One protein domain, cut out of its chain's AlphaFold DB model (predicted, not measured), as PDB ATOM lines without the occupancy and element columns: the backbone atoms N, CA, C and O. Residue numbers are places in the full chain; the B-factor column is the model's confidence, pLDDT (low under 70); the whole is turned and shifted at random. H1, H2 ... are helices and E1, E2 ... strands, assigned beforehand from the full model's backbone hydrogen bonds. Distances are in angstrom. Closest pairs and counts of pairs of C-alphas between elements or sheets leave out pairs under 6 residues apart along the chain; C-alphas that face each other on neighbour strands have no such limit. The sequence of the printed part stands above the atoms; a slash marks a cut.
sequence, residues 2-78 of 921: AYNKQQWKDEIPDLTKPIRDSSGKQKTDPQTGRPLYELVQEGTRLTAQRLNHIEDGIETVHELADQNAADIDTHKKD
ATOM      1  N   ALA A   2     -33.065  14.654 -59.859       58.78
ATOM      2  CA  ALA A   2     -32.659  14.902 -58.473       58.78
ATOM      3  C   ALA A   2     -32.223  13.598 -57.777       58.78
ATOM      4  O   ALA A   2     -32.981  12.625 -57.764       58.78
ATOM      5  N   TYR A   3     -31.000  13.580 -57.238       78.69
ATOM      6  CA  TYR A   3     -30.502  12.483 -56.411       78.69
ATOM      7  C   TYR A   3     -31.358  12.380 -55.146       78.69
ATOM      8  O   TYR A   3     -31.594  13.380 -54.472       78.69
ATOM      9  N   ASN A   4     -31.863  11.185 -54.841       75.50
ATOM     10  CA  ASN A   4     -32.756  10.981 -53.707       75.50
ATOM     11  C   ASN A   4     -31.963  10.398 -52.531       75.50
ATOM     12  O   ASN A   4     -31.703   9.195 -52.483       75.50
ATOM     13  N   LYS A   5     -31.536  11.279 -51.628       79.19
ATOM     14  CA  LYS A   5     -30.616  10.986 -50.526       79.19
ATOM     15  C   LYS A   5     -31.169   9.946 -49.548       79.19
ATOM     16  O   LYS A   5     -32.291  10.080 -49.058       79.19
ATOM     17  N   GLN A   6     -30.361   8.939 -49.214       75.94
ATOM     18  CA  GLN A   6     -30.685   7.972 -48.161       75.94
ATOM     19  C   GLN A   6     -30.116   8.418 -46.809       75.94
ATOM     20  O   GLN A   6     -29.006   8.937 -46.735       75.94
ATOM     21  N   GLN A   7     -30.878   8.212 -45.729       75.88
ATOM     22  CA  GLN A   7     -30.447   8.521 -44.365       75.88
ATOM     23  C   GLN A   7     -30.274   7.231 -43.559       75.88
ATOM     24  O   GLN A   7     -31.237   6.516 -43.285       75.88
ATOM     25  N   TRP A   8     -29.043   6.965 -43.145       72.94
ATOM     26  CA  TRP A   8     -28.652   5.818 -42.335       72.94
ATOM     27  C   TRP A   8     -28.778   6.147 -40.839       72.94
ATOM     28  O   TRP A   8     -28.477   7.269 -40.418       72.94
ATOM     29  N   LYS A   9     -29.222   5.174 -40.030       65.56
ATOM     30  CA  LYS A   9     -29.371   5.266 -38.564       65.56
ATOM     31  C   LYS A   9     -28.723   4.052 -37.891       65.56
ATOM     32  O   LYS A   9     -28.757   2.961 -38.455       65.56
ATOM     33  N   ASP A  10     -28.148   4.240 -36.702       64.50
ATOM     34  CA  ASP A  10     -27.499   3.171 -35.932       64.50
ATOM     35  C   ASP A  10     -28.494   2.549 -34.941       64.50
ATOM     36  O   ASP A  10     -28.730   3.092 -33.867       64.50
ATOM     37  N   GLU A  11     -29.060   1.392 -35.266       65.94
ATOM     38  CA  GLU A  11     -30.019   0.697 -34.399       65.94
ATOM     39  C   GLU A  11     -29.442  -0.655 -33.928       65.94
ATOM     40  O   GLU A  11     -29.239  -1.554 -34.746       65.94
ATOM     41  N   ILE A  12     -29.166  -0.826 -32.619       64.19
ATOM     42  CA  ILE A  12     -28.891  -2.150 -32.021       64.19
ATOM     43  C   ILE A  12     -30.148  -2.665 -31.300       64.19
ATOM     44  O   ILE A  12     -30.503  -2.143 -30.235       64.19
ATOM     45  N   PRO A  13     -30.804  -3.709 -31.832       68.62
ATOM     46  CA  PRO A  13     -31.961  -4.324 -31.193       68.62
ATOM     47  C   PRO A  13     -31.589  -5.150 -29.948       68.62
ATOM     48  O   PRO A  13     -30.677  -5.976 -29.978       68.62
ATOM     49  N   ASP A  14     -32.354  -4.977 -28.869       73.56
ATOM     50  CA  ASP A  14     -32.393  -5.831 -27.680       73.56
ATOM     51  C   ASP A  14     -33.050  -7.163 -28.022       73.56
ATOM     52  O   ASP A  14     -34.266  -7.333 -27.919       73.56
ATOM     53  N   LEU A  15     -32.253  -8.161 -28.384       75.69
ATOM     54  CA  LEU A  15     -32.786  -9.483 -28.716       75.69
ATOM     55  C   LEU A  15     -33.568 -10.139 -27.557       75.69
ATOM     56  O   LEU A  15     -34.251 -11.141 -27.776       75.69
ATOM     57  N   THR A  16     -33.510  -9.581 -26.342       74.81
ATOM     58  CA  THR A  16     -34.273 -10.046 -25.178       74.81
ATOM     59  C   THR A  16     -35.648  -9.383 -25.020       74.81
ATOM     60  O   THR A  16     -36.476  -9.895 -24.264       74.81
ATOM     61  N   LYS A  17     -35.955  -8.311 -25.769       78.44
ATOM     62  CA  LYS A  17     -37.226  -7.568 -25.681       78.44
ATOM     63  C   LYS A  17     -37.926  -7.433 -27.040       78.44
ATOM     64  O   LYS A  17     -37.776  -6.424 -27.726       78.44
ATOM     65  N   PRO A  18     -38.703  -8.437 -27.474       80.44
ATOM     66  CA  PRO A  18     -39.421  -8.385 -28.744       80.44
ATOM     67  C   PRO A  18     -40.585  -7.384 -28.701       80.44
ATOM     68  O   PRO A  18     -41.421  -7.441 -27.797       80.44
ATOM     69  N   ILE A  19     -40.704  -6.532 -29.723       81.06
ATOM     70  CA  ILE A  19     -41.851  -5.623 -29.862       81.06
ATOM     71  C   ILE A  19     -43.050  -6.438 -30.346       81.06
ATOM     72  O   ILE A  19     -42.996  -7.078 -31.397       81.06
ATOM     73  N   ARG A  20     -44.150  -6.414 -29.593       81.00
ATOM     74  CA  ARG A  20     -45.369  -7.176 -29.898       81.00
ATOM     75  C   ARG A  20     -46.490  -6.270 -30.396       81.00
ATOM     76  O   ARG A  20     -46.543  -5.082 -30.082       81.00
ATOM     77  N   ASP A  21     -47.365  -6.816 -31.226       78.25
ATOM     78  CA  ASP A  21     -48.607  -6.161 -31.619       78.25
ATOM     79  C   ASP A  21     -49.687  -6.301 -30.538       78.25
ATOM     80  O   ASP A  21     -49.503  -6.965 -29.515       78.25
ATOM     81  N   SER A  22     -50.837  -5.669 -30.768       77.38
ATOM     82  CA  SER A  22     -51.992  -5.724 -29.868       77.38
ATOM     83  C   SER A  22     -52.584  -7.131 -29.704       77.38
ATOM     84  O   SER A  22     -53.420  -7.328 -28.830       77.38
ATOM     85  N   SER A  23     -52.164  -8.105 -30.521       77.88
ATOM     86  CA  SER A  23     -52.528  -9.523 -30.407       77.88
ATOM     87  C   SER A  23     -51.475 -10.360 -29.662       77.88
ATOM     88  O   SER A  23     -51.646 -11.564 -29.485       77.88
ATOM     89  N   GLY A  24     -50.383  -9.736 -29.206       75.25
ATOM     90  CA  GLY A  24     -49.291 -10.387 -28.482       75.25
ATOM     91  C   GLY A  24     -48.263 -11.087 -29.379       75.25
ATOM     92  O   GLY A  24     -47.311 -11.683 -28.859       75.25
ATOM     93  N   LYS A  25     -48.398 -11.011 -30.710       79.62
ATOM     94  CA  LYS A  25     -47.448 -11.600 -31.663       79.62
ATOM     95  C   LYS A  25     -46.303 -10.625 -31.929       79.62
ATOM     96  O   LYS A  25     -46.506  -9.415 -31.952       79.62
ATOM     97  N   GLN A  26     -45.080 -11.133 -32.084       82.19
ATOM     98  CA  GLN A  26     -43.929 -10.273 -32.366       82.19
ATOM     99  C   GLN A  26     -44.105  -9.599 -33.731       82.19
ATOM    100  O   GLN A  26     -44.365 -10.278 -34.728       82.19
ATOM    101  N   LYS A  27     -43.970  -8.270 -33.766       81.62
ATOM    102  CA  LYS A  27     -44.007  -7.493 -35.004       81.62
ATOM    103  C   LYS A  27     -42.775  -7.804 -35.843       81.62
ATOM    104  O   LYS A  27     -41.686  -8.004 -35.311       81.62
ATOM    105  N   THR A  28     -42.944  -7.797 -37.157       77.38
ATOM    106  CA  THR A  28     -41.858  -7.941 -38.127       77.38
ATOM    107  C   THR A  28     -41.769  -6.695 -38.994       77.38
ATOM    108  O   THR A  28     -42.792  -6.083 -39.303       77.38
ATOM    109  N   ASP A  29     -40.557  -6.337 -39.398       70.94
ATOM    110  CA  ASP A  29     -40.301  -5.269 -40.351       70.94
ATOM    111  C   ASP A  29     -41.004  -5.575 -41.694       70.94
ATOM    112  O   ASP A  29     -40.805  -6.663 -42.247       70.94
ATOM    113  N   PRO A  30     -41.830  -4.663 -42.236       62.50
ATOM    114  CA  PRO A  30     -42.604  -4.924 -43.451       62.50
ATOM    115  C   PRO A  30     -41.772  -5.100 -44.729       62.50
ATOM    116  O   PRO A  30     -42.265  -5.698 -45.683       62.50
ATOM    117  N   GLN A  31     -40.546  -4.573 -44.785       63.75
ATOM    118  CA  GLN A  31     -39.685  -4.622 -45.972       63.75
ATOM    119  C   GLN A  31     -38.715  -5.804 -45.940       63.75
ATOM    120  O   GLN A  31     -38.393  -6.370 -46.982       63.75
ATOM    121  N   THR A  32     -38.251  -6.193 -44.756       70.62
ATOM    122  CA  THR A  32     -37.216  -7.225 -44.592       70.62
ATOM    123  C   THR A  32     -37.732  -8.508 -43.943       70.62
ATOM    124  O   THR A  32     -37.018  -9.511 -43.930       70.62
ATOM    125  N   GLY A  33     -38.951  -8.497 -43.389       72.44
ATOM    126  CA  GLY A  33     -39.569  -9.633 -42.695       72.44
ATOM    127  C   GLY A  33     -38.915  -9.983 -41.354       72.44
ATOM    128  O   GLY A  33     -39.252 -11.000 -40.749       72.44
ATOM    129  N   ARG A  34     -37.964  -9.170 -40.881       74.69
ATOM    130  CA  ARG A  34     -37.175  -9.458 -39.677       74.69
ATOM    131  C   ARG A  34     -37.974  -9.152 -38.404       74.69
ATOM    132  O   ARG A  34     -38.670  -8.141 -38.376       74.69
ATOM    133  N   PRO A  35     -37.885  -9.974 -37.342       76.88
ATOM    134  CA  PRO A  35     -38.552  -9.688 -36.074       76.88
ATOM    135  C   PRO A  35     -38.020  -8.394 -35.443       76.88
ATOM    136  O   PRO A  35     -36.810  -8.180 -35.398       76.88
ATOM    137  N   LEU A  36     -38.923  -7.540 -34.959       77.75
ATOM    138  CA  LEU A  36     -38.594  -6.267 -34.319       77.75
ATOM    139  C   LEU A  36     -38.390  -6.452 -32.811       77.75
ATOM    140  O   LEU A  36     -39.100  -7.223 -32.155       77.75
ATOM    141  N   TYR A  37     -37.437  -5.708 -32.265       79.50
ATOM    142  CA  TYR A  37     -37.028  -5.729 -30.864       79.50
ATOM    143  C   TYR A  37     -36.849  -4.290 -30.355       79.50
ATOM    144  O   TYR A  37     -36.569  -3.396 -31.152       79.50
ATOM    145  N   GLU A  38     -37.042  -4.054 -29.055       76.12
ATOM    146  CA  GLU A  38     -36.768  -2.755 -28.419       76.12
ATOM    147  C   GLU A  38     -35.272  -2.426 -28.528       76.12
ATOM    148  O   GLU A  38     -34.458  -3.333 -28.581       76.12
ATOM    149  N   LEU A  39     -34.872  -1.156 -28.593       72.56
ATOM    150  CA  LEU A  39     -33.470  -0.763 -28.819       72.56
ATOM    151  C   LEU A  39     -32.703  -0.637 -27.485       72.56
ATOM    152  O   LEU A  39     -33.227  -0.023 -26.556       72.56
ATOM    153  N   VAL A  40     -31.472  -1.173 -27.380       63.81
ATOM    154  CA  VAL A  40     -30.637  -1.049 -26.148       63.81
ATOM    155  C   VAL A  40     -29.665   0.121 -26.210       63.81
ATOM    156  O   VAL A  40     -29.445   0.779 -25.197       63.81
ATOM    157  N   GLN A  41     -29.052   0.382 -27.366       60.66
ATOM    158  CA  GLN A  41     -28.072   1.458 -27.517       60.66
ATOM    159  C   GLN A  41     -27.783   1.745 -28.999       60.66
ATOM    160  O   GLN A  41     -27.844   0.839 -29.829       60.66
ATOM    161  N   GLU A  42     -27.418   2.984 -29.331       54.16
ATOM    162  CA  GLU A  42     -26.862   3.329 -30.644       54.16
ATOM    163  C   GLU A  42     -25.376   2.922 -30.705       54.16
ATOM    164  O   GLU A  42     -24.565   3.399 -29.909       54.16
ATOM    165  N   GLY A  43     -25.003   2.052 -31.655       53.19
ATOM    166  CA  GLY A  43     -23.622   1.974 -32.154       53.19
ATOM    167  C   GLY A  43     -23.043   0.585 -32.459       53.19
ATOM    168  O   GLY A  43     -22.747  -0.200 -31.564       53.19
ATOM    169  N   THR A  44     -22.694   0.340 -33.728       52.03
ATOM    170  CA  THR A  44     -21.603  -0.588 -34.099       52.03
ATOM    171  C   THR A  44     -20.519   0.130 -34.921       52.03
ATOM    172  O   THR A  44     -20.637   1.306 -35.242       52.03
ATOM    173  N   ARG A  45     -19.399  -0.565 -35.193       53.81
ATOM    174  CA  ARG A  45     -18.055  -0.055 -35.576       53.81
ATOM    175  C   ARG A  45     -17.936   0.801 -36.858       53.81
ATOM    176  O   ARG A  45     -16.829   1.235 -37.176       53.81
ATOM    177  N   LEU A  46     -19.020   1.065 -37.580       58.09
ATOM    178  CA  LEU A  46     -19.087   2.041 -38.672       58.09
ATOM    179  C   LEU A  46     -20.312   2.914 -38.406       58.09
ATOM    180  O   LEU A  46     -21.422   2.495 -38.694       58.09
ATOM    181  N   THR A  47     -20.102   4.086 -37.809       66.38
ATOM    182  CA  THR A  47     -21.202   4.971 -37.411       66.38
ATOM    183  C   THR A  47     -22.027   5.377 -38.631       66.38
ATOM    184  O   THR A  47     -21.460   5.754 -39.662       66.38
ATOM    185  N   ALA A  48     -23.356   5.367 -38.516       68.31
ATOM    186  CA  ALA A  48     -24.289   5.891 -39.517       68.31
ATOM    187  C   ALA A  48     -23.901   7.302 -39.990       68.31
ATOM    188  O   ALA A  48     -24.111   7.673 -41.140       68.31
ATOM    189  N   GLN A  49     -23.235   8.063 -39.124       71.94
ATOM    190  CA  GLN A  49     -22.642   9.360 -39.424       71.94
ATOM    191  C   GLN A  49     -21.631   9.325 -40.588       71.94
ATOM    192  O   GLN A  49     -21.630  10.229 -41.417       71.94
ATOM    193  N   ARG A  50     -20.794   8.283 -40.700       77.12
ATOM    194  CA  ARG A  50     -19.841   8.131 -41.816       77.12
ATOM    195  C   ARG A  50     -20.534   7.757 -43.122       77.12
ATOM    196  O   ARG A  50     -20.101   8.214 -44.171       77.12
ATOM    197  N   LEU A  51     -21.584   6.941 -43.058       77.62
ATOM    198  CA  LEU A  51     -22.389   6.586 -44.230       77.62
ATOM    199  C   LEU A  51     -23.187   7.795 -44.727       77.62
ATOM    200  O   LEU A  51     -23.131   8.105 -45.909       77.62
ATOM    201  N   ASN A  52     -23.805   8.555 -43.823       81.69
ATOM    202  CA  ASN A  52     -24.471   9.813 -44.161       81.69
ATOM    203  C   ASN A  52     -23.496  10.852 -44.741       81.69
ATOM    204  O   ASN A  52     -23.853  11.559 -45.672       81.69
ATOM    205  N   HIS A  53     -22.242  10.894 -44.279       83.50
ATOM    206  CA  HIS A  53     -21.224  11.760 -44.880       83.50
ATOM    207  C   HIS A  53     -20.837  11.338 -46.311       83.50
ATOM    208  O   HIS A  53     -20.524  12.180 -47.150       83.50
ATOM    209  N   ILE A  54     -20.866  10.036 -46.609       83.00
ATOM    210  CA  ILE A  54     -20.683   9.533 -47.978       83.00
ATOM    211  C   ILE A  54     -21.887   9.925 -48.846       83.00
ATOM    212  O   ILE A  54     -21.690  10.377 -49.969       83.00
ATOM    213  N   GLU A  55     -23.110   9.819 -48.319       85.81
ATOM    214  CA  GLU A  55     -24.340  10.256 -48.996       85.81
ATOM    215  C   GLU A  55     -24.326  11.762 -49.313       85.81
ATOM    216  O   GLU A  55     -24.644  12.147 -50.437       85.81
ATOM    217  N   ASP A  56     -23.868  12.606 -48.378       85.50
ATOM    218  CA  ASP A  56     -23.650  14.047 -48.603       85.50
ATOM    219  C   ASP A  56     -22.658  14.301 -49.755       85.50
ATOM    220  O   ASP A  56     -22.859  15.173 -50.606       85.50
ATOM    221  N   GLY A  57     -21.573  13.521 -49.802       86.62
ATOM    222  CA  GLY A  57     -20.578  13.602 -50.870       86.62
ATOM    223  C   GLY A  57     -21.143  13.209 -52.237       86.62
ATOM    224  O   GLY A  57     -20.857  13.870 -53.235       86.62
ATOM    225  N   ILE A  58     -21.969  12.161 -52.295       86.44
ATOM    226  CA  ILE A  58     -22.610  11.697 -53.534       86.44
ATOM    227  C   ILE A  58     -23.638  12.718 -54.041       86.44
ATOM    228  O   ILE A  58     -23.694  12.968 -55.247       86.44
ATOM    229  N   GLU A  59     -24.411  13.325 -53.139       87.88
ATOM    230  CA  GLU A  59     -25.351  14.407 -53.452       87.88
ATOM    231  C   GLU A  59     -24.618  15.604 -54.073       87.88
ATOM    232  O   GLU A  59     -24.947  16.022 -55.181       87.88
ATOM    233  N   THR A  60     -23.532  16.056 -53.437       87.06
ATOM    234  CA  THR A  60     -22.708  17.176 -53.929       87.06
ATOM    235  C   THR A  60     -22.136  16.903 -55.329       87.06
ATOM    236  O   THR A  60     -22.097  17.784 -56.191       87.06
ATOM    237  N   VAL A  61     -21.687  15.670 -55.591       87.12
ATOM    238  CA  VAL A  61     -21.159  15.279 -56.910       87.12
ATOM    239  C   VAL A  61     -22.261  15.252 -57.971       87.12
ATOM    240  O   VAL A  61     -22.012  15.660 -59.107       87.12
ATOM    241  N   HIS A  62     -23.471  14.808 -57.625       87.94
ATOM    242  CA  HIS A  62     -24.615  14.846 -58.540       87.94
ATOM    243  C   HIS A  62     -25.032  16.276 -58.880       87.94
ATOM    244  O   HIS A  62     -25.246  16.576 -60.053       87.94
ATOM    245  N   GLU A  63     -25.096  17.166 -57.890       88.00
ATOM    246  CA  GLU A  63     -25.395  18.584 -58.112       88.00
ATOM    247  C   GLU A  63     -24.366  19.235 -59.042       88.00
ATOM    248  O   GLU A  63     -24.731  19.933 -59.991       88.00
ATOM    249  N   LEU A  64     -23.076  18.946 -58.842       89.75
ATOM    250  CA  LEU A  64     -22.014  19.436 -59.716       89.75
ATOM    251  C   LEU A  64     -22.113  18.860 -61.136       89.75
ATOM    252  O   LEU A  64     -21.839  19.562 -62.109       89.75
ATOM    253  N   ALA A  65     -22.499  17.590 -61.282       86.25
ATOM    254  CA  ALA A  65     -22.704  16.970 -62.587       86.25
ATOM    255  C   ALA A  65     -23.886  17.602 -63.342       86.25
ATOM    256  O   ALA A  65     -23.758  17.887 -64.535       86.25
ATOM    257  N   ASP A  66     -24.994  17.879 -62.650       87.44
ATOM    258  CA  ASP A  66     -26.158  18.567 -63.216       87.44
ATOM    259  C   ASP A  66     -25.811  20.026 -63.590       87.44
ATOM    260  O   ASP A  66     -26.162  20.477 -64.685       87.44
ATOM    261  N   GLN A  67     -25.039  20.740 -62.758       89.00
ATOM    262  CA  GLN A  67     -24.541  22.086 -63.075       89.00
ATOM    263  C   GLN A  67     -23.612  22.076 -64.296       89.00
ATOM    264  O   GLN A  67     -23.792  22.869 -65.218       89.00
ATOM    265  N   ASN A  68     -22.665  21.139 -64.359       88.62
ATOM    266  CA  ASN A  68     -21.774  20.995 -65.509       88.62
ATOM    267  C   ASN A  68     -22.552  20.669 -66.790       88.62
ATOM    268  O   ASN A  68     -22.223  21.185 -67.857       88.62
ATOM    269  N   ALA A  69     -23.593  19.837 -66.712       87.50
ATOM    270  CA  ALA A  69     -24.454  19.555 -67.856       87.50
ATOM    271  C   ALA A  69     -25.195  20.818 -68.331       87.50
ATOM    272  O   ALA A  69     -25.244  21.075 -69.535       87.50
ATOM    273  N   ALA A  70     -25.710  21.634 -67.406       85.38
ATOM    274  CA  ALA A  70     -26.348  22.911 -67.720       85.38
ATOM    275  C   ALA A  70     -25.363  23.926 -68.329       85.38
ATOM    276  O   ALA A  70     -25.696  24.597 -69.312       85.38
ATOM    277  N   ASP A  71     -24.139  24.001 -67.809       86.50
ATOM    278  CA  ASP A  71     -23.080  24.873 -68.323       86.50
ATOM    279  C   ASP A  71     -22.623  24.438 -69.721       86.50
ATOM    280  O   ASP A  71     -22.447  25.277 -70.609       86.50
ATOM    281  N   ILE A  72     -22.500  23.129 -69.959       84.81
ATOM    282  CA  ILE A  72     -22.184  22.560 -71.275       84.81
ATOM    283  C   ILE A  72     -23.310  22.837 -72.270       84.81
ATOM    284  O   ILE A  72     -23.032  23.213 -73.409       84.81
ATOM    285  N   ASP A  73     -24.573  22.682 -71.877       85.38
ATOM    286  CA  ASP A  73     -25.705  22.928 -72.771       85.38
ATOM    287  C   ASP A  73     -25.868  24.430 -73.071       85.38
ATOM    288  O   ASP A  73     -26.153  24.821 -74.205       85.38
ATOM    289  N   THR A  74     -25.569  25.288 -72.089       81.25
ATOM    290  CA  THR A  74     -25.456  26.744 -72.265       81.25
ATOM    291  C   THR A  74     -24.313  27.097 -73.215       81.25
ATOM    292  O   THR A  74     -24.508  27.883 -74.137       81.25
ATOM    293  N   HIS A  75     -23.140  26.478 -73.061       78.19
ATOM    294  CA  HIS A  75     -22.008  26.659 -73.970       78.19
ATOM    295  C   HIS A  75     -22.323  26.156 -75.388       78.19
ATOM    296  O   HIS A  75     -21.961  26.797 -76.365       78.19
ATOM    297  N   LYS A  76     -23.034  25.031 -75.531       79.06
ATOM    298  CA  LYS A  76     -23.444  24.469 -76.828       79.06
ATOM    299  C   LYS A  76     -24.434  25.371 -77.573       79.06
ATOM    300  O   LYS A  76     -24.433  25.388 -78.801       79.06
ATOM    301  N   LYS A  77     -25.274  26.103 -76.839       74.31
ATOM    302  CA  LYS A  77     -26.224  27.093 -77.378       74.31
ATOM    303  C   LYS A  77     -25.582  28.462 -77.628       74.31
ATOM    304  O   LYS A  77     -26.174  29.297 -78.312       74.31
ATOM    305  N   ASP A  78     -24.381  28.692 -77.107       70.12
ATOM    306  CA  ASP A  78     -23.640  29.933 -77.278       70.12
ATOM    307  C   ASP A  78     -22.898  29.941 -78.626       70.12
ATOM    308  O   ASP A  78     -21.865  29.302 -78.816       70.12
TER     309      ASP A  78
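AT A GLANCE: This is residues 2 to 78 of the 921 residues of an uncharacterized protein of Paenibacillus sp. B2(2019) (UniProt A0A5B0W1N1). A long, straight helix, H1, forms an arm leading away from a small two-stranded hairpin, E1 and E2, whose long link loops out at the far end; residues 2 to 11 run beside the first part of H1 to the hairpin. The 77 printed residues hold E1, E2 and H1 in that order, the strands antiparallel, class mixed. The whole is an extended rod, radius of gyration of the C-alphas 20.8 A, spanning 68 by 29 by 14 A.

IN THESE COORDINATES: E1, residues 12 to 18, starts at C-alpha (-28.891, -2.150, -32.021) and measures 12.7 A. E2, residues 37 to 41, measures 12.0 A. H1, residues 48 to 77, measures 43.4 A and ends at C-alpha (-26.224, 27.093, -77.378).

HOW THE PARTS SIT: In the E1 and E2 hairpin, directions differ by 135 degrees; N 14 and O 38 are within hydrogen-bond range at 2.7 A. E1 and H1 are apart. In H1 every O i to N i+4 pair is within hydrogen-bond range.

THE WHOLE: The C-alphas of Gly 24 and Asp 78, the two farthest apart, are 68.3 A apart. Residues 67 to 78 stand free. The printed part has no cut. The E1 to E2 link is long, 18 residues. Confidence is under 70 at residues 2, 9 to 13, 30 to 31 and 40 to 48.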